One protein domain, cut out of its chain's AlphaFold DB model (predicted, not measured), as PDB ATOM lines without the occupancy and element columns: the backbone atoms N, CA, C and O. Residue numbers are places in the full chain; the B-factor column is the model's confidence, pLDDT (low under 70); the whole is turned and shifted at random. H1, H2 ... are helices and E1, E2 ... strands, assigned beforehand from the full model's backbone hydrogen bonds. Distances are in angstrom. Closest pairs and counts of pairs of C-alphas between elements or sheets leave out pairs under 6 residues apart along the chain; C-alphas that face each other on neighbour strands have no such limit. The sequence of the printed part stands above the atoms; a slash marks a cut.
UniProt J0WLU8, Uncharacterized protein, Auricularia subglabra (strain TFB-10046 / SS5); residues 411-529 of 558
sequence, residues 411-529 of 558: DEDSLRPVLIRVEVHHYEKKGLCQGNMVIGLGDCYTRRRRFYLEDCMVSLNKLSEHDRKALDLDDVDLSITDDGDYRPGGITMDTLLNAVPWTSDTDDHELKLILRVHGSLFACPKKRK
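Overview. This is residues 411 to 529 of the 558 residues of an uncharacterized protein of Auricularia subglabra (strain TFB-10046 / SS5) (UniProt J0WLU8). With little regular structure, long links join a twisted, mixed sheet, E2 E1 E3, and H1 over E2. Along its 119 printed residues come E1, E2, H1 and E3, 33 residues, mostly strand. It is compact, radius of gyration of the C-alphas 14.4 A, spanning 44 by 33 by 24 A.

Arrangement. E1, residues 418 to 427, makes an antiparallel hairpin with E2, 437 to 446, and is parallel to E3, 511 to 517; N 424 to O 440 and N 423 to O 513 are 2.8 A, within hydrogen-bond range, as is every O i to N i+4 pair of H1, residues 465 to 470. H1 is on the sheet over E2, its height 8.7 A, closest C-alphas 467 and 444, 6.5 A apart.

Along the chain. E1 runs 27.8 A from C-alpha 418, (-27.013, -59.585, 31.195). E2 bends by 56 degrees at residue 443. E3 runs 19.7 A to C-alpha 517, (-27.183, -41.916, 15.346).

Size, cuts and confidence. The printed part has no cut; residues 525 to 529 are below pLDDT 70.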
ATOM      1  N   ASP A 411     -26.498 -70.435  20.094       87.12
ATOM      2  CA  ASP A 411     -27.301 -69.485  20.864       87.12
ATOM      3  C   ASP A 411     -28.091 -70.259  21.927       87.12
ATOM      4  O   ASP A 411     -28.869 -71.157  21.596       87.12
ATOM      5  N   GLU A 412     -27.888 -69.895  23.189       89.56
ATOM      6  CA  GLU A 412     -28.563 -70.476  24.342       89.56
ATOM      7  C   GLU A 412     -29.606 -69.521  24.912       89.56
ATOM      8  O   GLU A 412     -29.410 -68.314  25.058       89.56
ATOM      9  N   ASP A 413     -30.747 -70.097  25.249       86.69
ATOM     10  CA  ASP A 413     -31.948 -69.363  25.610       86.69
ATOM     11  C   ASP A 413     -32.167 -69.364  27.140       86.69
ATOM     12  O   ASP A 413     -32.837 -68.490  27.698       86.69
ATOM     13  N   SER A 414     -31.597 -70.333  27.841       90.06
ATOM     14  CA  SER A 414     -31.711 -70.536  29.289       90.06
ATOM     15  C   SER A 414     -30.690 -69.746  30.114       90.06
ATOM     16  O   SER A 414     -30.803 -69.713  31.338       90.06
ATOM     17  N   LEU A 415     -29.726 -69.080  29.471       93.50
ATOM     18  CA  LEU A 415     -28.720 -68.280  30.165       93.50
ATOM     19  C   LEU A 415     -29.346 -67.091  30.902       93.50
ATOM     20  O   LEU A 415     -30.346 -66.500  30.473       93.50
ATOM     21  N   ARG A 416     -28.716 -66.702  32.012       93.62
ATOM     22  CA  ARG A 416     -29.153 -65.552  32.805       93.62
ATOM     23  C   ARG A 416     -29.084 -64.265  31.974       93.62
ATOM     24  O   ARG A 416     -28.175 -64.111  31.154       93.62
ATOM     25  N   PRO A 417     -30.002 -63.309  32.188       93.12
ATOM     26  CA  PRO A 417     -29.925 -62.021  31.520       93.12
ATOM     27  C   PRO A 417     -28.645 -61.284  31.916       93.12
ATOM     28  O   PRO A 417     -28.105 -61.471  33.011       93.12
ATOM     29  N   VAL A 418     -28.196 -60.421  31.015       93.38
ATOM     30  CA  VAL A 418     -27.013 -59.585  31.195       93.38
ATOM     31  C   VAL A 418     -27.443 -58.125  31.290       93.38
ATOM     32  O   VAL A 418     -28.322 -57.675  30.544       93.38
ATOM     33  N   LEU A 419     -26.860 -57.399  32.244       95.44
ATOM     34  CA  LEU A 419     -27.053 -55.962  32.385       95.44
ATOM     35  C   LEU A 419     -26.054 -55.242  31.478       95.44
ATOM     36  O   LEU A 419     -24.840 -55.398  31.614       95.44
ATOM     37  N   ILE A 420     -26.584 -54.458  30.544       96.06
ATOM     38  CA  ILE A 420     -25.816 -53.758  29.522       96.06
ATOM     39  C   ILE A 420     -25.977 -52.261  29.701       96.06
ATOM     40  O   ILE A 420     -27.087 -51.750  29.873       96.06
ATOM     41  N   ARG A 421     -24.855 -51.551  29.613       96.94
ATOM     42  CA  ARG A 421     -24.844 -50.100  29.491       96.94
ATOM     43  C   ARG A 421     -24.973 -49.724  28.024       96.94
ATOM     44  O   ARG A 421     -24.059 -49.978  27.246       96.94
ATOM     45  N   VAL A 422     -26.092 -49.116  27.649       97.62
ATOM     46  CA  VAL A 422     -26.306 -48.624  26.287       97.62
ATOM     47  C   VAL A 422     -26.051 -47.121  26.255       97.62
ATOM     48  O   VAL A 422     -26.692 -46.354  26.979       97.62
ATOM     49  N   GLU A 423     -25.105 -46.703  25.421       97.44
ATOM     50  CA  GLU A 423     -24.780 -45.302  25.167       97.44
ATOM     51  C   GLU A 423     -25.177 -44.952  23.737       97.44
ATOM     52  O   GLU A 423     -24.702 -45.567  22.789       97.44
ATOM     53  N   VAL A 424     -26.056 -43.969  23.568       97.44
ATOM     54  CA  VAL A 424     -26.528 -43.529  22.251       97.44
ATOM     55  C   VAL A 424     -26.013 -42.125  21.984       97.44
ATOM     56  O   VAL A 424     -26.383 -41.166  22.658       97.44
ATOM     57  N   HIS A 425     -25.127 -42.000  21.008       97.06
ATOM     58  CA  HIS A 425     -24.519 -40.751  20.579       97.06
ATOM     59  C   HIS A 425     -25.350 -40.171  19.438       97.06
ATOM     60  O   HIS A 425     -25.268 -40.618  18.296       97.06
ATOM     61  N   HIS A 426     -26.164 -39.165  19.743       95.75
ATOM     62  CA  HIS A 426     -26.975 -38.470  18.752       95.75
ATOM     63  C   HIS A 426     -26.197 -37.288  18.175       95.75
ATOM     64  O   HIS A 426     -25.944 -36.312  18.885       95.75
ATOM     65  N   TYR A 427     -25.862 -37.357  16.890       95.19
ATOM     66  CA  TYR A 427     -25.191 -36.290  16.151       95.19
ATOM     67  C   TYR A 427     -26.204 -35.426  15.401       95.19
ATOM     68  O   TYR A 427     -27.107 -35.935  14.745       95.19
ATOM     69  N   GLU A 428     -26.054 -34.105  15.485       92.94
ATOM     70  CA  GLU A 428     -26.985 -33.148  14.875       92.94
ATOM     71  C   GLU A 428     -26.995 -33.183  13.335       92.94
ATOM     72  O   GLU A 428     -28.050 -33.002  12.722       92.94
ATOM     73  N   LYS A 429     -25.842 -33.387  12.684       91.50
ATOM     74  CA  LYS A 429     -25.727 -33.323  11.216       91.50
ATOM     75  C   LYS A 429     -25.788 -34.716  10.589       91.50
ATOM     76  O   LYS A 429     -25.360 -35.692  11.190       91.50
ATOM     77  N   LYS A 430     -26.277 -34.795   9.344       83.31
ATOM     78  CA  LYS A 430     -26.415 -36.034   8.546       83.31
ATOM     79  C   LYS A 430     -25.082 -36.599   8.005       83.31
ATOM     80  O   LYS A 430     -25.058 -37.204   6.945       83.31
ATOM     81  N   GLY A 431     -23.971 -36.392   8.704       86.50
ATOM     82  CA  GLY A 431     -22.656 -36.920   8.330       86.50
ATOM     83  C   GLY A 431     -22.059 -37.733   9.471       86.50
ATOM     84  O   GLY A 431     -22.427 -37.513  10.625       86.50
ATOM     85  N   LEU A 432     -21.131 -38.637   9.146       87.44
ATOM     86  CA  LEU A 432     -20.501 -39.534  10.117       87.44
ATOM     87  C   LEU A 432     -19.892 -38.737  11.278       87.44
ATOM     88  O   LEU A 432     -18.904 -38.023  11.106       87.44
ATOM     89  N   CYS A 433     -20.507 -38.859  12.452       89.81
ATOM     90  CA  CYS A 433     -20.092 -38.216  13.695       89.81
ATOM     91  C   CYS A 433     -19.979 -36.679  13.602       89.81
ATOM     92  O   CYS A 433     -19.115 -36.077  14.243       89.81
ATOM     93  N   GLN A 434     -20.825 -36.024  12.797       92.19
ATOM     94  CA  GLN A 434     -20.734 -34.581  12.554       92.19
ATOM     95  C   GLN A 434     -21.712 -33.737  13.388       92.19
ATOM     96  O   GLN A 434     -22.901 -34.031  13.513       92.19
ATOM     97  N   GLY A 435     -21.235 -32.576  13.841       91.25
ATOM     98  CA  GLY A 435     -22.045 -31.574  14.543       91.25
ATOM     99  C   GLY A 435     -22.063 -31.761  16.058       91.25
ATOM    100  O   GLY A 435     -21.195 -32.417  16.626       91.25
ATOM    101  N   ASN A 436     -23.040 -31.138  16.720       92.38
ATOM    102  CA  ASN A 436     -23.193 -31.276  18.164       92.38
ATOM    103  C   ASN A 436     -23.626 -32.700  18.513       92.38
ATOM    104  O   ASN A 436     -24.522 -33.252  17.872       92.38
ATOM    105  N   MET A 437     -23.005 -33.262  19.549       94.44
ATOM    106  CA  MET A 437     -23.308 -34.594  20.055       94.44
ATOM    107  C   MET A 437     -24.067 -34.495  21.377       94.44
ATOM    108  O   MET A 437     -23.662 -33.770  22.287       94.44
ATOM    109  N   VAL A 438     -25.147 -35.262  21.499       94.94
ATOM    110  CA  VAL A 438     -25.855 -35.486  22.763       94.94
ATOM    111  C   VAL A 438     -25.813 -36.973  23.080       94.94
ATOM    112  O   VAL A 438     -26.172 -37.788  22.238       94.94
ATOM    113  N   ILE A 439     -25.393 -37.319  24.296       95.88
ATOM    114  CA  ILE A 439     -25.303 -38.710  24.744       95.88
ATOM    115  C   ILE A 439     -26.560 -39.065  25.547       95.88
ATOM    116  O   ILE A 439     -26.851 -38.439  26.569       95.88
ATOM    117  N   GLY A 440     -27.298 -40.066  25.075       94.88
ATOM    118  CA  GLY A 440     -28.304 -40.797  25.838       94.88
ATOM    119  C   GLY A 440     -27.660 -41.987  26.545       94.88
ATOM    120  O   GLY A 440     -26.827 -42.672  25.962       94.88
ATOM    121  N   LEU A 441     -28.021 -42.226  27.804       95.94
ATOM    122  CA  LEU A 441     -27.500 -43.337  28.604       95.94
ATOM    123  C   LEU A 441     -28.672 -44.149  29.148       95.94
ATOM    124  O   LEU A 441     -29.620 -43.571  29.684       95.94
ATOM    125  N   GLY A 442     -28.587 -45.470  29.034       95.44
ATOM    126  CA  GLY A 442     -29.610 -46.396  29.505       95.44
ATOM    127  C   GLY A 442     -28.996 -47.665  30.077       95.44
ATOM    128  O   GLY A 442     -28.017 -48.188  29.546       95.44
ATOM    129  N   ASP A 443     -29.585 -48.144  31.166       96.38
ATOM    130  CA  ASP A 443     -29.247 -49.428  31.773       96.38
ATOM    131  C   ASP A 443     -30.306 -50.433  31.343       96.38
ATOM    132  O   ASP A 443     -31.472 -50.318  31.726       96.38
ATOM    133  N   CYS A 444     -29.910 -51.387  30.507       96.06
ATOM    134  CA  CYS A 444     -30.836 -52.295  29.853       96.06
ATOM    135  C   CYS A 444     -30.515 -53.738  30.222       96.06
ATOM    136  O   CYS A 444     -29.362 -54.159  30.179       96.06
ATOM    137  N   TYR A 445     -31.547 -54.520  30.519       94.75
ATOM    138  CA  TYR A 445     -31.405 -55.968  30.623       94.75
ATOM    139  C   TYR A 445     -31.715 -56.589  29.271       94.75
ATOM    140  O   TYR A 445     -32.793 -56.366  28.720       94.75
ATOM    141  N   THR A 446     -30.795 -57.398  28.758       93.00
ATOM    142  CA  THR A 446     -31.055 -58.231  27.583       93.00
ATOM    143  C   THR A 446     -30.815 -59.695  27.908       93.00
ATOM    144  O   THR A 446     -30.139 -60.051  28.877       93.00
ATOM    145  N   ARG A 447     -31.389 -60.565  27.083       89.75
ATOM    146  CA  ARG A 447     -31.136 -61.998  27.163       89.75
ATOM    147  C   ARG A 447     -29.720 -62.278  26.674       89.75
ATOM    148  O   ARG A 447     -29.365 -61.891  25.561       89.75
ATOM    149  N   ARG A 448     -28.939 -62.978  27.490       91.38
ATOM    150  CA  ARG A 448     -27.631 -63.497  27.098       91.38
ATOM    151  C   ARG A 448     -27.834 -64.691  26.169       91.38
ATOM    152  O   ARG A 448     -28.631 -65.562  26.490       91.38
ATOM    153  N   ARG A 449     -27.147 -64.704  25.025       87.69
ATOM    154  CA  ARG A 449     -27.228 -65.792  24.032       87.69
ATOM    155  C   ARG A 449     -25.978 -66.656  23.964       87.69
ATOM    156  O   ARG A 449     -26.060 -67.788  23.513       87.69
ATOM    157  N   ARG A 450     -24.830 -66.135  24.394       92.56
ATOM    158  CA  ARG A 450     -23.556 -66.855  24.395       92.56
ATOM    159  C   ARG A 450     -23.056 -67.059  25.811       92.56
ATOM    160  O   ARG A 450     -23.311 -66.237  26.698       92.56
ATOM    161  N   PHE A 451     -22.343 -68.159  26.019       93.31
ATOM    162  CA  PHE A 451     -21.784 -68.456  27.325       93.31
ATOM    163  C   PHE A 451     -20.685 -67.458  27.696       93.31
ATOM    164  O   PHE A 451     -20.717 -66.929  28.802       93.31
ATOM    165  N   TYR A 452     -19.777 -67.135  26.776       93.56
ATOM    166  CA  TYR A 452     -18.728 -66.130  26.965       93.56
ATOM    167  C   TYR A 452     -19.247 -64.712  26.683       93.56
ATOM    168  O   TYR A 452     -20.133 -64.521  25.845       93.56
ATOM    169  N   LEU A 453     -18.765 -63.721  27.442       92.00
ATOM    170  CA  LEU A 453     -19.232 -62.330  27.311       92.00
ATOM    171  C   LEU A 453     -18.729 -61.699  26.015       92.00
ATOM    172  O   LEU A 453     -19.437 -60.916  25.398       92.00
ATOM    173  N   GLU A 454     -17.527 -62.081  25.611       91.88
ATOM    174  CA  GLU A 454     -16.820 -61.632  24.418       91.88
ATOM    175  C   GLU A 454     -17.606 -61.956  23.141       91.88
ATOM    176  O   GLU A 454     -17.580 -61.190  22.184       91.88
ATOM    177  N   ASP A 455     -18.367 -63.051  23.164       91.06
ATOM    178  CA  ASP A 455     -19.180 -63.504  22.036       91.06
ATOM    179  C   ASP A 455     -20.619 -62.952  22.079       91.06
ATOM    180  O   ASP A 455     -21.433 -63.206  21.181       91.06
ATOM    181  N   CYS A 456     -20.996 -62.235  23.143       91.31
ATOM    182  CA  CYS A 456     -22.365 -61.768  23.319       91.31
ATOM    183  C   CYS A 456     -22.692 -60.602  22.379       91.31
ATOM    184  O   CYS A 456     -22.267 -59.469  22.583       91.31
ATOM    185  N   MET A 457     -23.574 -60.862  21.415       92.06
ATOM    186  CA  MET A 457     -24.168 -59.825  20.572       92.06
ATOM    187  C   MET A 457     -25.546 -59.393  21.079       92.06
ATOM    188  O   MET A 457     -26.307 -60.183  21.650       92.06
ATOM    189  N   VAL A 458     -25.898 -58.133  20.822       93.62
ATOM    190  CA  VAL A 458     -27.146 -57.514  21.291       93.62
ATOM    191  C   VAL A 458     -27.976 -57.056  20.101       93.62
ATOM    192  O   VAL A 458     -27.459 -56.433  19.187       93.62
ATOM    193  N   SER A 459     -29.279 -57.320  20.121       94.12
ATOM    194  CA  SER A 459     -30.227 -56.755  19.153       94.12
ATOM    195  C   SER A 459     -31.118 -55.727  19.847       94.12
ATOM    196  O   SER A 459     -31.575 -55.947  20.973       94.12
ATOM    197  N   LEU A 460     -31.408 -54.614  19.166       95.19
ATOM    198  CA  LEU A 460     -32.253 -53.542  19.705       95.19
ATOM    199  C   LEU A 460     -33.691 -54.004  19.970       95.19
ATOM    200  O   LEU A 460     -34.345 -53.520  20.894       95.19
ATOM    201  N   ASN A 461     -34.180 -54.994  19.220       94.88
ATOM    202  CA  ASN A 461     -35.486 -55.605  19.448       94.88
ATOM    203  C   ASN A 461     -35.582 -56.312  20.815       94.88
ATOM    204  O   ASN A 461     -36.673 -56.490  21.352       94.88
ATOM    205  N   LYS A 462     -34.445 -56.711  21.401       93.19
ATOM    206  CA  LYS A 462     -34.396 -57.352  22.724       93.19
ATOM    207  C   LYS A 462     -34.397 -56.365  23.885       93.19
ATOM    208  O   LYS A 462     -34.631 -56.787  25.016       93.19
ATOM    209  N   LEU A 463     -34.186 -55.078  23.619       94.56
ATOM    210  CA  LEU A 463     -34.363 -54.030  24.617       94.56
ATOM    211  C   LEU A 463     -35.855 -53.822  24.889       94.56
ATOM    212  O   LEU A 463     -36.687 -53.930  23.983       94.56
ATOM    213  N   SER A 464     -36.206 -53.506  26.137       94.94
ATOM    214  CA  SER A 464     -37.600 -53.216  26.472       94.94
ATOM    215  C   SER A 464     -38.074 -51.945  25.755       94.94
ATOM    216  O   SER A 464     -37.294 -51.022  25.523       94.94
ATOM    217  N   GLU A 465     -39.367 -51.865  25.425       95.00
ATOM    218  CA  GLU A 465     -39.958 -50.666  24.801       95.00
ATOM    219  C   GLU A 465     -39.694 -49.407  25.642       95.00
ATOM    220  O   GLU A 465     -39.377 -48.344  25.116       95.00
ATOM    221  N   HIS A 466     -39.757 -49.543  26.970       95.25
ATOM    222  CA  HIS A 466     -39.439 -48.458  27.890       95.25
ATOM    223  C   HIS A 466     -37.995 -47.965  27.726       95.25
ATOM    224  O   HIS A 466     -37.766 -46.755  27.697       95.25
ATOM    225  N   ASP A 467     -37.036 -48.882  27.601       95.00
ATOM    226  CA  ASP A 467     -35.620 -48.530  27.505       95.00
ATOM    227  C   ASP A 467     -35.291 -47.926  26.142       95.00
ATOM    228  O   ASP A 467     -34.616 -46.901  26.079       95.00
ATOM    229  N   ARG A 468     -35.852 -48.473  25.055       95.50
ATOM    230  CA  ARG A 468     -35.725 -47.875  23.715       95.50
ATOM    231  C   ARG A 468     -36.256 -46.451  23.682       95.50
ATOM    232  O   ARG A 468     -35.587 -45.552  23.178       95.50
ATOM    233  N   LYS A 469     -37.414 -46.217  24.295       93.56
ATOM    234  CA  LYS A 469     -38.001 -44.884  24.414       93.56
ATOM    235  C   LYS A 469     -37.165 -43.939  25.275       93.56
ATOM    236  O   LYS A 469     -37.071 -42.752  24.970       93.56
ATOM    237  N   ALA A 470     -36.576 -44.436  26.363       91.38
ATOM    238  CA  ALA A 470     -35.690 -43.647  27.219       91.38
ATOM    239  C   ALA A 470     -34.406 -43.227  26.483       91.38
ATOM    240  O   ALA A 470     -33.906 -42.123  26.710       91.38
ATOM    241  N   LEU A 471     -33.933 -44.082  25.578       94.44
ATOM    242  CA  LEU A 471     -32.793 -43.864  24.690       94.44
ATOM    243  C   LEU A 471     -33.150 -43.117  23.389       94.44
ATOM    244  O   LEU A 471     -32.273 -42.913  22.559       94.44
ATOM    245  N   ASP A 472     -34.414 -42.711  23.212       93.38
ATOM    246  CA  ASP A 472     -34.932 -42.051  22.002       93.38
ATOM    247  C   ASP A 472     -34.688 -42.855  20.712       93.38
ATOM    248  O   ASP A 472     -34.407 -42.281  19.671       93.38
ATOM    249  N   LEU A 473     -34.778 -44.188  20.776       93.94
ATOM    250  CA  LEU A 473     -34.531 -45.080  19.635       93.94
ATOM    251  C   LEU A 473     -35.788 -45.404  18.810       93.94
ATOM    252  O   LEU A 473     -35.651 -45.868  17.684       93.94
ATOM    253  N   ASP A 474     -36.997 -45.179  19.335       91.31
ATOM    254  CA  ASP A 474     -38.245 -45.584  18.658       91.31
ATOM    255  C   ASP A 474     -38.523 -44.791  17.364       91.31
ATOM    256  O   ASP A 474     -39.082 -45.338  16.417       91.31
ATOM    257  N   ASP A 475     -38.118 -43.517  17.321       87.94
ATOM    258  CA  ASP A 475     -38.347 -42.607  16.186       87.94
ATOM    259  C   ASP A 475     -37.075 -42.385  15.339       87.94
ATOM    260  O   ASP A 475     -37.045 -41.528  14.450       87.94
ATOM    261  N   VAL A 476     -35.993 -43.110  15.641       91.12
ATOM    262  CA  VAL A 476     -34.705 -42.952  14.961       91.12
ATOM    263  C   VAL A 476     -34.698 -43.712  13.644       91.12
ATOM    264  O   VAL A 476     -35.106 -44.867  13.554       91.12
ATOM    265  N   ASP A 477     -34.165 -43.058  12.615       92.31
ATOM    266  CA  ASP A 477     -33.844 -43.712  11.357       92.31
ATOM    267  C   ASP A 477     -32.626 -44.632  11.550       92.31
ATOM    268  O   ASP A 477     -31.480 -44.191  11.679       92.31
ATOM    269  N   LEU A 478     -32.879 -45.939  11.619       94.56
ATOM    270  CA  LEU A 478     -31.831 -46.933  11.837       94.56
ATOM    271  C   LEU A 478     -30.918 -47.113  10.611       94.56
ATOM    272  O   LEU A 478     -29.793 -47.586  10.767       94.56
ATOM    273  N   SER A 479     -31.339 -46.661   9.421       93.62
ATOM    274  CA  SER A 479     -30.514 -46.721   8.201       93.62
ATOM    275  C   SER A 479     -29.283 -45.808   8.257       93.62
ATOM    276  O   SER A 479     -28.306 -46.015   7.539       93.62
ATOM    277  N   ILE A 480     -29.311 -44.817   9.153       91.50
ATOM    278  CA  ILE A 480     -28.220 -43.875   9.428       91.50
ATOM    279  C   ILE A 480     -27.644 -44.062  10.838       91.50
ATOM    280  O   ILE A 480     -27.032 -43.143  11.388       91.50
ATOM    281  N   THR A 481     -27.870 -45.231  11.442       94.06
ATOM    282  CA  THR A 481     -27.340 -45.600  12.757       94.06
ATOM    283  C   THR A 481     -26.301 -46.708  12.610       94.06
ATOM    284  O   THR A 481     -26.473 -47.617  11.799       94.06
ATOM    285  N   ASP A 482     -25.237 -46.650  13.407       93.81
ATOM    286  CA  ASP A 482     -24.186 -47.670  13.453       93.81
ATOM    287  C   ASP A 482     -23.699 -47.927  14.894       93.81
ATOM    288  O   ASP A 482     -23.983 -47.145  15.803       93.81
ATOM    289  N   ASP A 483     -22.988 -49.034  15.115       94.19
ATOM    290  CA  ASP A 483     -22.492 -49.494  16.422       94.19
ATOM    291  C   ASP A 483     -20.968 -49.387  16.594       94.19
ATOM    292  O   ASP A 483     -20.411 -49.917  17.551       94.19
ATOM    293  N   GLY A 484     -20.265 -48.713  15.682       90.69
ATOM    294  CA  GLY A 484     -18.805 -48.845  15.588       90.69
ATOM    295  C   GLY A 484     -18.370 -49.345  14.220       90.69
ATOM    296  O   GLY A 484     -17.434 -48.789  13.636       90.69
ATOM    297  N   ASP A 485     -19.113 -50.322  13.709       90.44
ATOM    298  CA  ASP A 485     -18.751 -51.087  12.527       90.44
ATOM    299  C   ASP A 485     -19.299 -50.484  11.239       90.44
ATOM    300  O   ASP A 485     -20.346 -49.832  11.194       90.44
ATOM    301  N   TYR A 486     -18.582 -50.740  10.147       85.12
ATOM    302  CA  TYR A 486     -19.026 -50.335   8.824       85.12
ATOM    303  C   TYR A 486     -20.140 -51.264   8.329       85.12
ATOM    304  O   TYR A 486     -19.889 -52.383   7.883       85.12
ATOM    305  N   ARG A 487     -21.382 -50.780   8.399       88.19
ATOM    306  CA  ARG A 487     -22.578 -51.495   7.943       88.19
ATOM    307  C   ARG A 487     -23.244 -50.709   6.809       88.19
ATOM    308  O   ARG A 487     -23.960 -49.741   7.077       88.19
ATOM    309  N   PRO A 488     -22.993 -51.058   5.533       81.56
ATOM    310  CA  PRO A 488     -23.610 -50.357   4.412       81.56
ATOM    311  C   PRO A 488     -25.128 -50.588   4.445       81.56
ATOM    312  O   PRO A 488     -25.594 -51.709   4.266       81.56
ATOM    313  N   GLY A 489     -25.894 -49.526   4.713       86.00
ATOM    314  CA  GLY A 489     -27.352 -49.583   4.910       86.00
ATOM    315  C   GLY A 489     -27.820 -49.403   6.359       86.00
ATOM    316  O   GLY A 489     -29.025 -49.442   6.606       86.00
ATOM    317  N   GLY A 490     -26.893 -49.179   7.297       90.94
ATOM    318  CA  GLY A 490     -27.195 -48.961   8.710       90.94
ATOM    319  C   GLY A 490     -27.522 -50.255   9.446       90.94
ATOM    320  O   GLY A 490     -27.012 -51.328   9.117       90.94
ATOM    321  N   ILE A 491     -28.367 -50.150  10.466       95.94
ATOM    322  CA  ILE A 491     -28.800 -51.281  11.288       95.94
ATOM    323  C   ILE A 491     -30.316 -51.462  11.206       95.94
ATOM    324  O   ILE A 491     -31.069 -50.573  10.825       95.94
ATOM    325  N   THR A 492     -30.785 -52.641  11.588       96.06
ATOM    326  CA  THR A 492     -32.204 -52.941  11.814       96.06
ATOM    327  C   THR A 492     -32.425 -53.304  13.278       96.06
ATOM    328  O   THR A 492     -31.475 -53.573  14.013       96.06
ATOM    329  N   MET A 493     -33.685 -53.375  13.717       94.88
ATOM    330  CA  MET A 493     -34.005 -53.787  15.090       94.88
ATOM    331  C   MET A 493     -33.468 -55.185  15.437       94.88
ATOM    332  O   MET A 493     -33.088 -55.437  16.582       94.88
ATOM    333  N   ASP A 494     -33.399 -56.080  14.453       95.06
ATOM    334  CA  ASP A 494     -32.935 -57.460  14.620       95.06
ATOM    335  C   ASP A 494     -31.443 -57.644  14.306       95.06
ATOM    336  O   ASP A 494     -30.909 -58.734  14.509       95.06
ATOM    337  N   THR A 495     -30.755 -56.591  13.850       94.62
ATOM    338  CA  THR A 495     -29.310 -56.648  13.605       94.62
ATOM    339  C   THR A 495     -28.582 -56.966  14.906       94.62
ATOM    340  O   THR A 495     -28.863 -56.375  15.950       94.62
ATOM    341  N   LEU A 496     -27.656 -57.921  14.837       93.19
ATOM    342  CA  LEU A 496     -26.782 -58.275  15.945       93.19
ATOM    343  C   LEU A 496     -25.624 -57.278  16.004       93.19
ATOM    344  O   LEU A 496     -24.851 -57.140  15.051       93.19
ATOM    345  N   LEU A 497     -25.568 -56.556  17.117       94.81
ATOM    346  CA  LEU A 497     -24.635 -55.473  17.375       94.81
ATOM    347  C   LEU A 497     -23.545 -55.930  18.331       94.81
ATOM    348  O   LEU A 497     -23.805 -56.717  19.253       94.81
ATOM    349  N   ASN A 498     -22.351 -55.389  18.123       90.31
ATOM    350  CA  ASN A 498     -21.187 -55.720  18.923       90.31
ATOM    351  C   ASN A 498     -21.220 -54.933  20.235       90.31
ATOM    352  O   ASN A 498     -21.046 -53.716  20.271       90.31
ATOM    353  N   ALA A 499     -21.481 -55.645  21.330       93.38
ATOM    354  CA  ALA A 499     -21.323 -55.117  22.674       93.38
ATOM    355  C   ALA A 499     -19.970 -55.575  23.220       93.38
ATOM    356  O   ALA A 499     -19.599 -56.736  23.083       93.38
ATOM    357  N   VAL A 500     -19.233 -54.663  23.843       93.88
ATOM    358  CA  VAL A 500     -17.917 -54.972  24.407       93.88
ATOM    359  C   VAL A 500     -18.048 -55.361  25.879       93.88
ATOM    360  O   VAL A 500     -18.839 -54.727  26.591       93.88
ATOM    361  N   PRO A 501     -17.282 -56.355  26.369       94.44
ATOM    362  CA  PRO A 501     -17.153 -56.617  27.796       94.44
ATOM    363  C   PRO A 501     -16.792 -55.339  28.544       94.44
ATOM    364  O   PRO A 501     -15.842 -54.634  28.198       94.44
ATOM    365  N   TRP A 502     -17.585 -55.009  29.555       94.06
ATOM    366  CA  TRP A 502     -17.387 -53.807  30.346       94.06
ATOM    367  C   TRP A 502     -17.825 -54.058  31.774       94.06
ATOM    368  O   TRP A 502     -18.981 -54.386  32.014       94.06
ATOM    369  N   THR A 503     -16.901 -53.880  32.711       87.69
ATOM    370  CA  THR A 503     -17.176 -53.976  34.143       87.69
ATOM    371  C   THR A 503     -17.278 -52.566  34.708       87.69
ATOM    372  O   THR A 503     -16.331 -51.784  34.603       87.69
ATOM    373  N   SER A 504     -18.435 -52.223  35.273       86.50
ATOM    374  CA  SER A 504     -18.627 -50.944  35.965       86.50
ATOM    375  C   SER A 504     -18.049 -51.014  37.380       86.50
ATOM    376  O   SER A 504     -18.190 -52.022  38.068       86.50
ATOM    377  N   ASP A 505     -17.447 -49.921  37.853       82.38
ATOM    378  CA  ASP A 505     -16.941 -49.820  39.231       82.38
ATOM    379  C   ASP A 505     -18.072 -49.800  40.275       82.38
ATOM    380  O   ASP A 505     -17.851 -50.069  41.459       82.38
ATOM    381  N   THR A 506     -19.280 -49.403  39.863       81.50
ATOM    382  CA  THR A 506     -20.396 -49.115  40.777       81.50
ATOM    383  C   THR A 506     -21.581 -50.049  40.631       81.50
ATOM    384  O   THR A 506     -22.431 -50.077  41.522       81.50
ATOM    385  N   ASP A 507     -21.654 -50.782  39.526       85.75
ATOM    386  CA  ASP A 507     -22.852 -51.484  39.092       85.75
ATOM    387  C   ASP A 507     -22.490 -52.831  38.456       85.75
ATOM    388  O   ASP A 507     -21.373 -53.041  37.992       85.75
ATOM    389  N   ASP A 508     -23.463 -53.738  38.386       88.44
ATOM    390  CA  ASP A 508     -23.277 -55.098  37.864       88.44
ATOM    391  C   ASP A 508     -23.351 -55.151  36.322       88.44
ATOM    392  O   ASP A 508     -23.897 -56.094  35.747       88.44
ATOM    393  N   HIS A 509     -22.889 -54.103  35.626       93.50
ATOM    394  CA  HIS A 509     -22.816 -54.128  34.164       93.50
ATOM    395  C   HIS A 509     -21.720 -55.088  33.723       93.50
ATOM    396  O   HIS A 509     -20.619 -55.082  34.271       93.50
ATOM    397  N   GLU A 510     -22.036 -55.885  32.709       94.06
ATOM    398  CA  GLU A 510     -21.102 -56.847  32.113       94.06
ATOM    399  C   GLU A 510     -20.755 -56.494  30.668       94.06
ATOM    400  O   GLU A 510     -19.735 -56.937  30.143       94.06
ATOM    401  N   LEU A 511     -21.608 -55.704  30.011       95.75
ATOM    402  CA  LEU A 511     -21.444 -55.301  28.622       95.75
ATOM    403  C   LEU A 511     -21.714 -53.809  28.459       95.75
ATOM    404  O   LEU A 511     -22.520 -53.207  29.179       95.75
ATOM    405  N   LYS A 512     -21.092 -53.234  27.436       96.50
ATOM    406  CA  LYS A 512     -21.344 -51.878  26.967       96.50
ATOM    407  C   LYS A 512     -21.623 -51.889  25.468       96.50
ATOM    408  O   LYS A 512     -20.852 -52.442  24.692       96.50
ATOM    409  N   LEU A 513     -22.720 -51.255  25.068       97.00
ATOM    410  CA  LEU A 513     -23.101 -51.050  23.674       97.00
ATOM    411  C   LEU A 513     -23.080 -49.552  23.379       97.00
ATOM    412  O   LEU A 513     -23.732 -48.782  24.083       97.00
ATOM    413  N   ILE A 514     -22.357 -49.144  22.338       97.19
ATOM    414  CA  ILE A 514     -22.328 -47.756  21.875       97.19
ATOM    415  C   ILE A 514     -23.022 -47.697  20.518       97.19
ATOM    416  O   ILE A 514     -22.628 -48.385  19.588       97.19
ATOM    417  N   LEU A 515     -24.047 -46.860  20.409       97.00
ATOM    418  CA  LEU A 515     -24.766 -46.578  19.173       97.00
ATOM    419  C   LEU A 515     -24.487 -45.148  18.739       97.00
ATOM    420  O   LEU A 515     -24.470 -44.235  19.561       97.00
ATOM    421  N   ARG A 516     -24.327 -44.932  17.440       95.81
ATOM    422  CA  ARG A 516     -24.101 -43.621  16.836       95.81
ATOM    423  C   ARG A 516     -25.232 -43.345  15.863       95.81
ATOM    424  O   ARG A 516     -25.387 -44.055  14.878       95.81
ATOM    425  N   VAL A 517     -26.035 -42.327  16.161       95.12
ATOM    426  CA  VAL A 517     -27.183 -41.916  15.346       95.12
ATOM    427  C   VAL A 517     -26.836 -40.610  14.647       95.12
ATOM    428  O   VAL A 517     -26.732 -39.565  15.299       95.12
ATOM    429  N   HIS A 518     -26.683 -40.648  13.326       93.69
ATOM    430  CA  HIS A 518     -26.335 -39.465  12.533       93.69
ATOM    431  C   HIS A 518     -27.589 -38.685  12.134       93.69
ATOM    432  O   HIS A 518     -28.643 -39.259  11.899       93.69
ATOM    433  N   GLY A 519     -27.516 -37.353  12.073       90.69
ATOM    434  CA  GLY A 519     -28.654 -36.508  11.684       90.69
ATOM    435  C   GLY A 519     -29.856 -36.541  12.637       90.69
ATOM    436  O   GLY A 519     -30.986 -36.299  12.206       90.69
ATOM    437  N   SER A 520     -29.629 -36.838  13.917       87.81
ATOM    438  CA  SER A 520     -30.680 -36.981  14.918       87.81
ATOM    439  C   SER A 520     -31.340 -35.645  15.269       87.81
ATOM    440  O   SER A 520     -30.694 -34.675  15.677       87.81
ATOM    441  N   LEU A 521     -32.675 -35.620  15.225       83.56
ATOM    442  CA  LEU A 521     -33.473 -34.484  15.697       83.56
ATOM    443  C   LEU A 521     -33.401 -34.303  17.222       83.56
ATOM    444  O   LEU A 521     -33.685 -33.206  17.716       83.56
ATOM    445  N   PHE A 522     -33.001 -35.343  17.961       77.62
ATOM    446  CA  PHE A 522     -32.815 -35.298  19.411       77.62
ATOM    447  C   PHE A 522     -31.735 -34.297  19.824       77.62
ATOM    448  O   PHE A 522     -31.893 -33.579  20.815       77.62
ATOM    449  N   ALA A 523     -30.671 -34.199  19.020       72.88
ATOM    450  CA  ALA A 523     -29.554 -33.296  19.253       72.88
ATOM    451  C   ALA A 523     -29.912 -31.814  19.015       72.88
ATOM    452  O   ALA A 523     -29.160 -30.933  19.424       72.88
ATOM    453  N   CYS A 524     -31.081 -31.509  18.427       71.50
ATOM    454  CA  CYS A 524     -31.564 -30.142  18.221       71.50
ATOM    455  C   CYS A 524     -32.507 -29.678  19.361       71.50
ATOM    456  O   CYS A 524     -33.735 -29.820  19.255       71.50
ATOM    457  N   PRO A 525     -32.019 -28.992  20.417       59.28
ATOM    458  CA  PRO A 525     -32.852 -28.547  21.543       59.28
ATOM    459  C   PRO A 525     -34.007 -27.608  21.142       59.28
ATOM    460  O   PRO A 525     -35.020 -27.531  21.841       59.28
ATOM    461  N   LYS A 526     -33.901 -26.914  19.999       58.44
ATOM    462  CA  LYS A 526     -34.918 -25.965  19.513       58.44
ATOM    463  C   LYS A 526     -36.191 -26.641  18.973       58.44
ATOM    464  O   LYS A 526     -37.258 -26.038  19.064       58.44
ATOM    465  N   LYS A 527     -36.128 -27.887  18.477       54.59
ATOM    466  CA  LYS A 527     -37.292 -28.594  17.893       54.59
ATOM    467  C   LYS A 527     -38.139 -29.364  18.915       54.59
ATOM    468  O   LYS A 527     -39.341 -29.526  18.704       54.59
ATOM    469  N   ARG A 528     -37.585 -29.731  20.080       52.94
ATOM    470  CA  ARG A 528     -38.322 -30.436  21.155       52.94
ATOM    471  C   ARG A 528     -39.547 -29.673  21.686       52.94
ATOM    472  O   ARG A 528     -40.537 -30.298  22.063       52.94
ATOM    473  N   LYS A 529     -39.523 -28.332  21.683       50.16
ATOM    474  CA  LYS A 529     -40.682 -27.504  22.083       50.16
ATOM    475  C   LYS A 529     -41.817 -27.496  21.053       50.16
ATOM    476  O   LYS A 529     -42.962 -27.300  21.445       50.16
TER     477      LYS A 529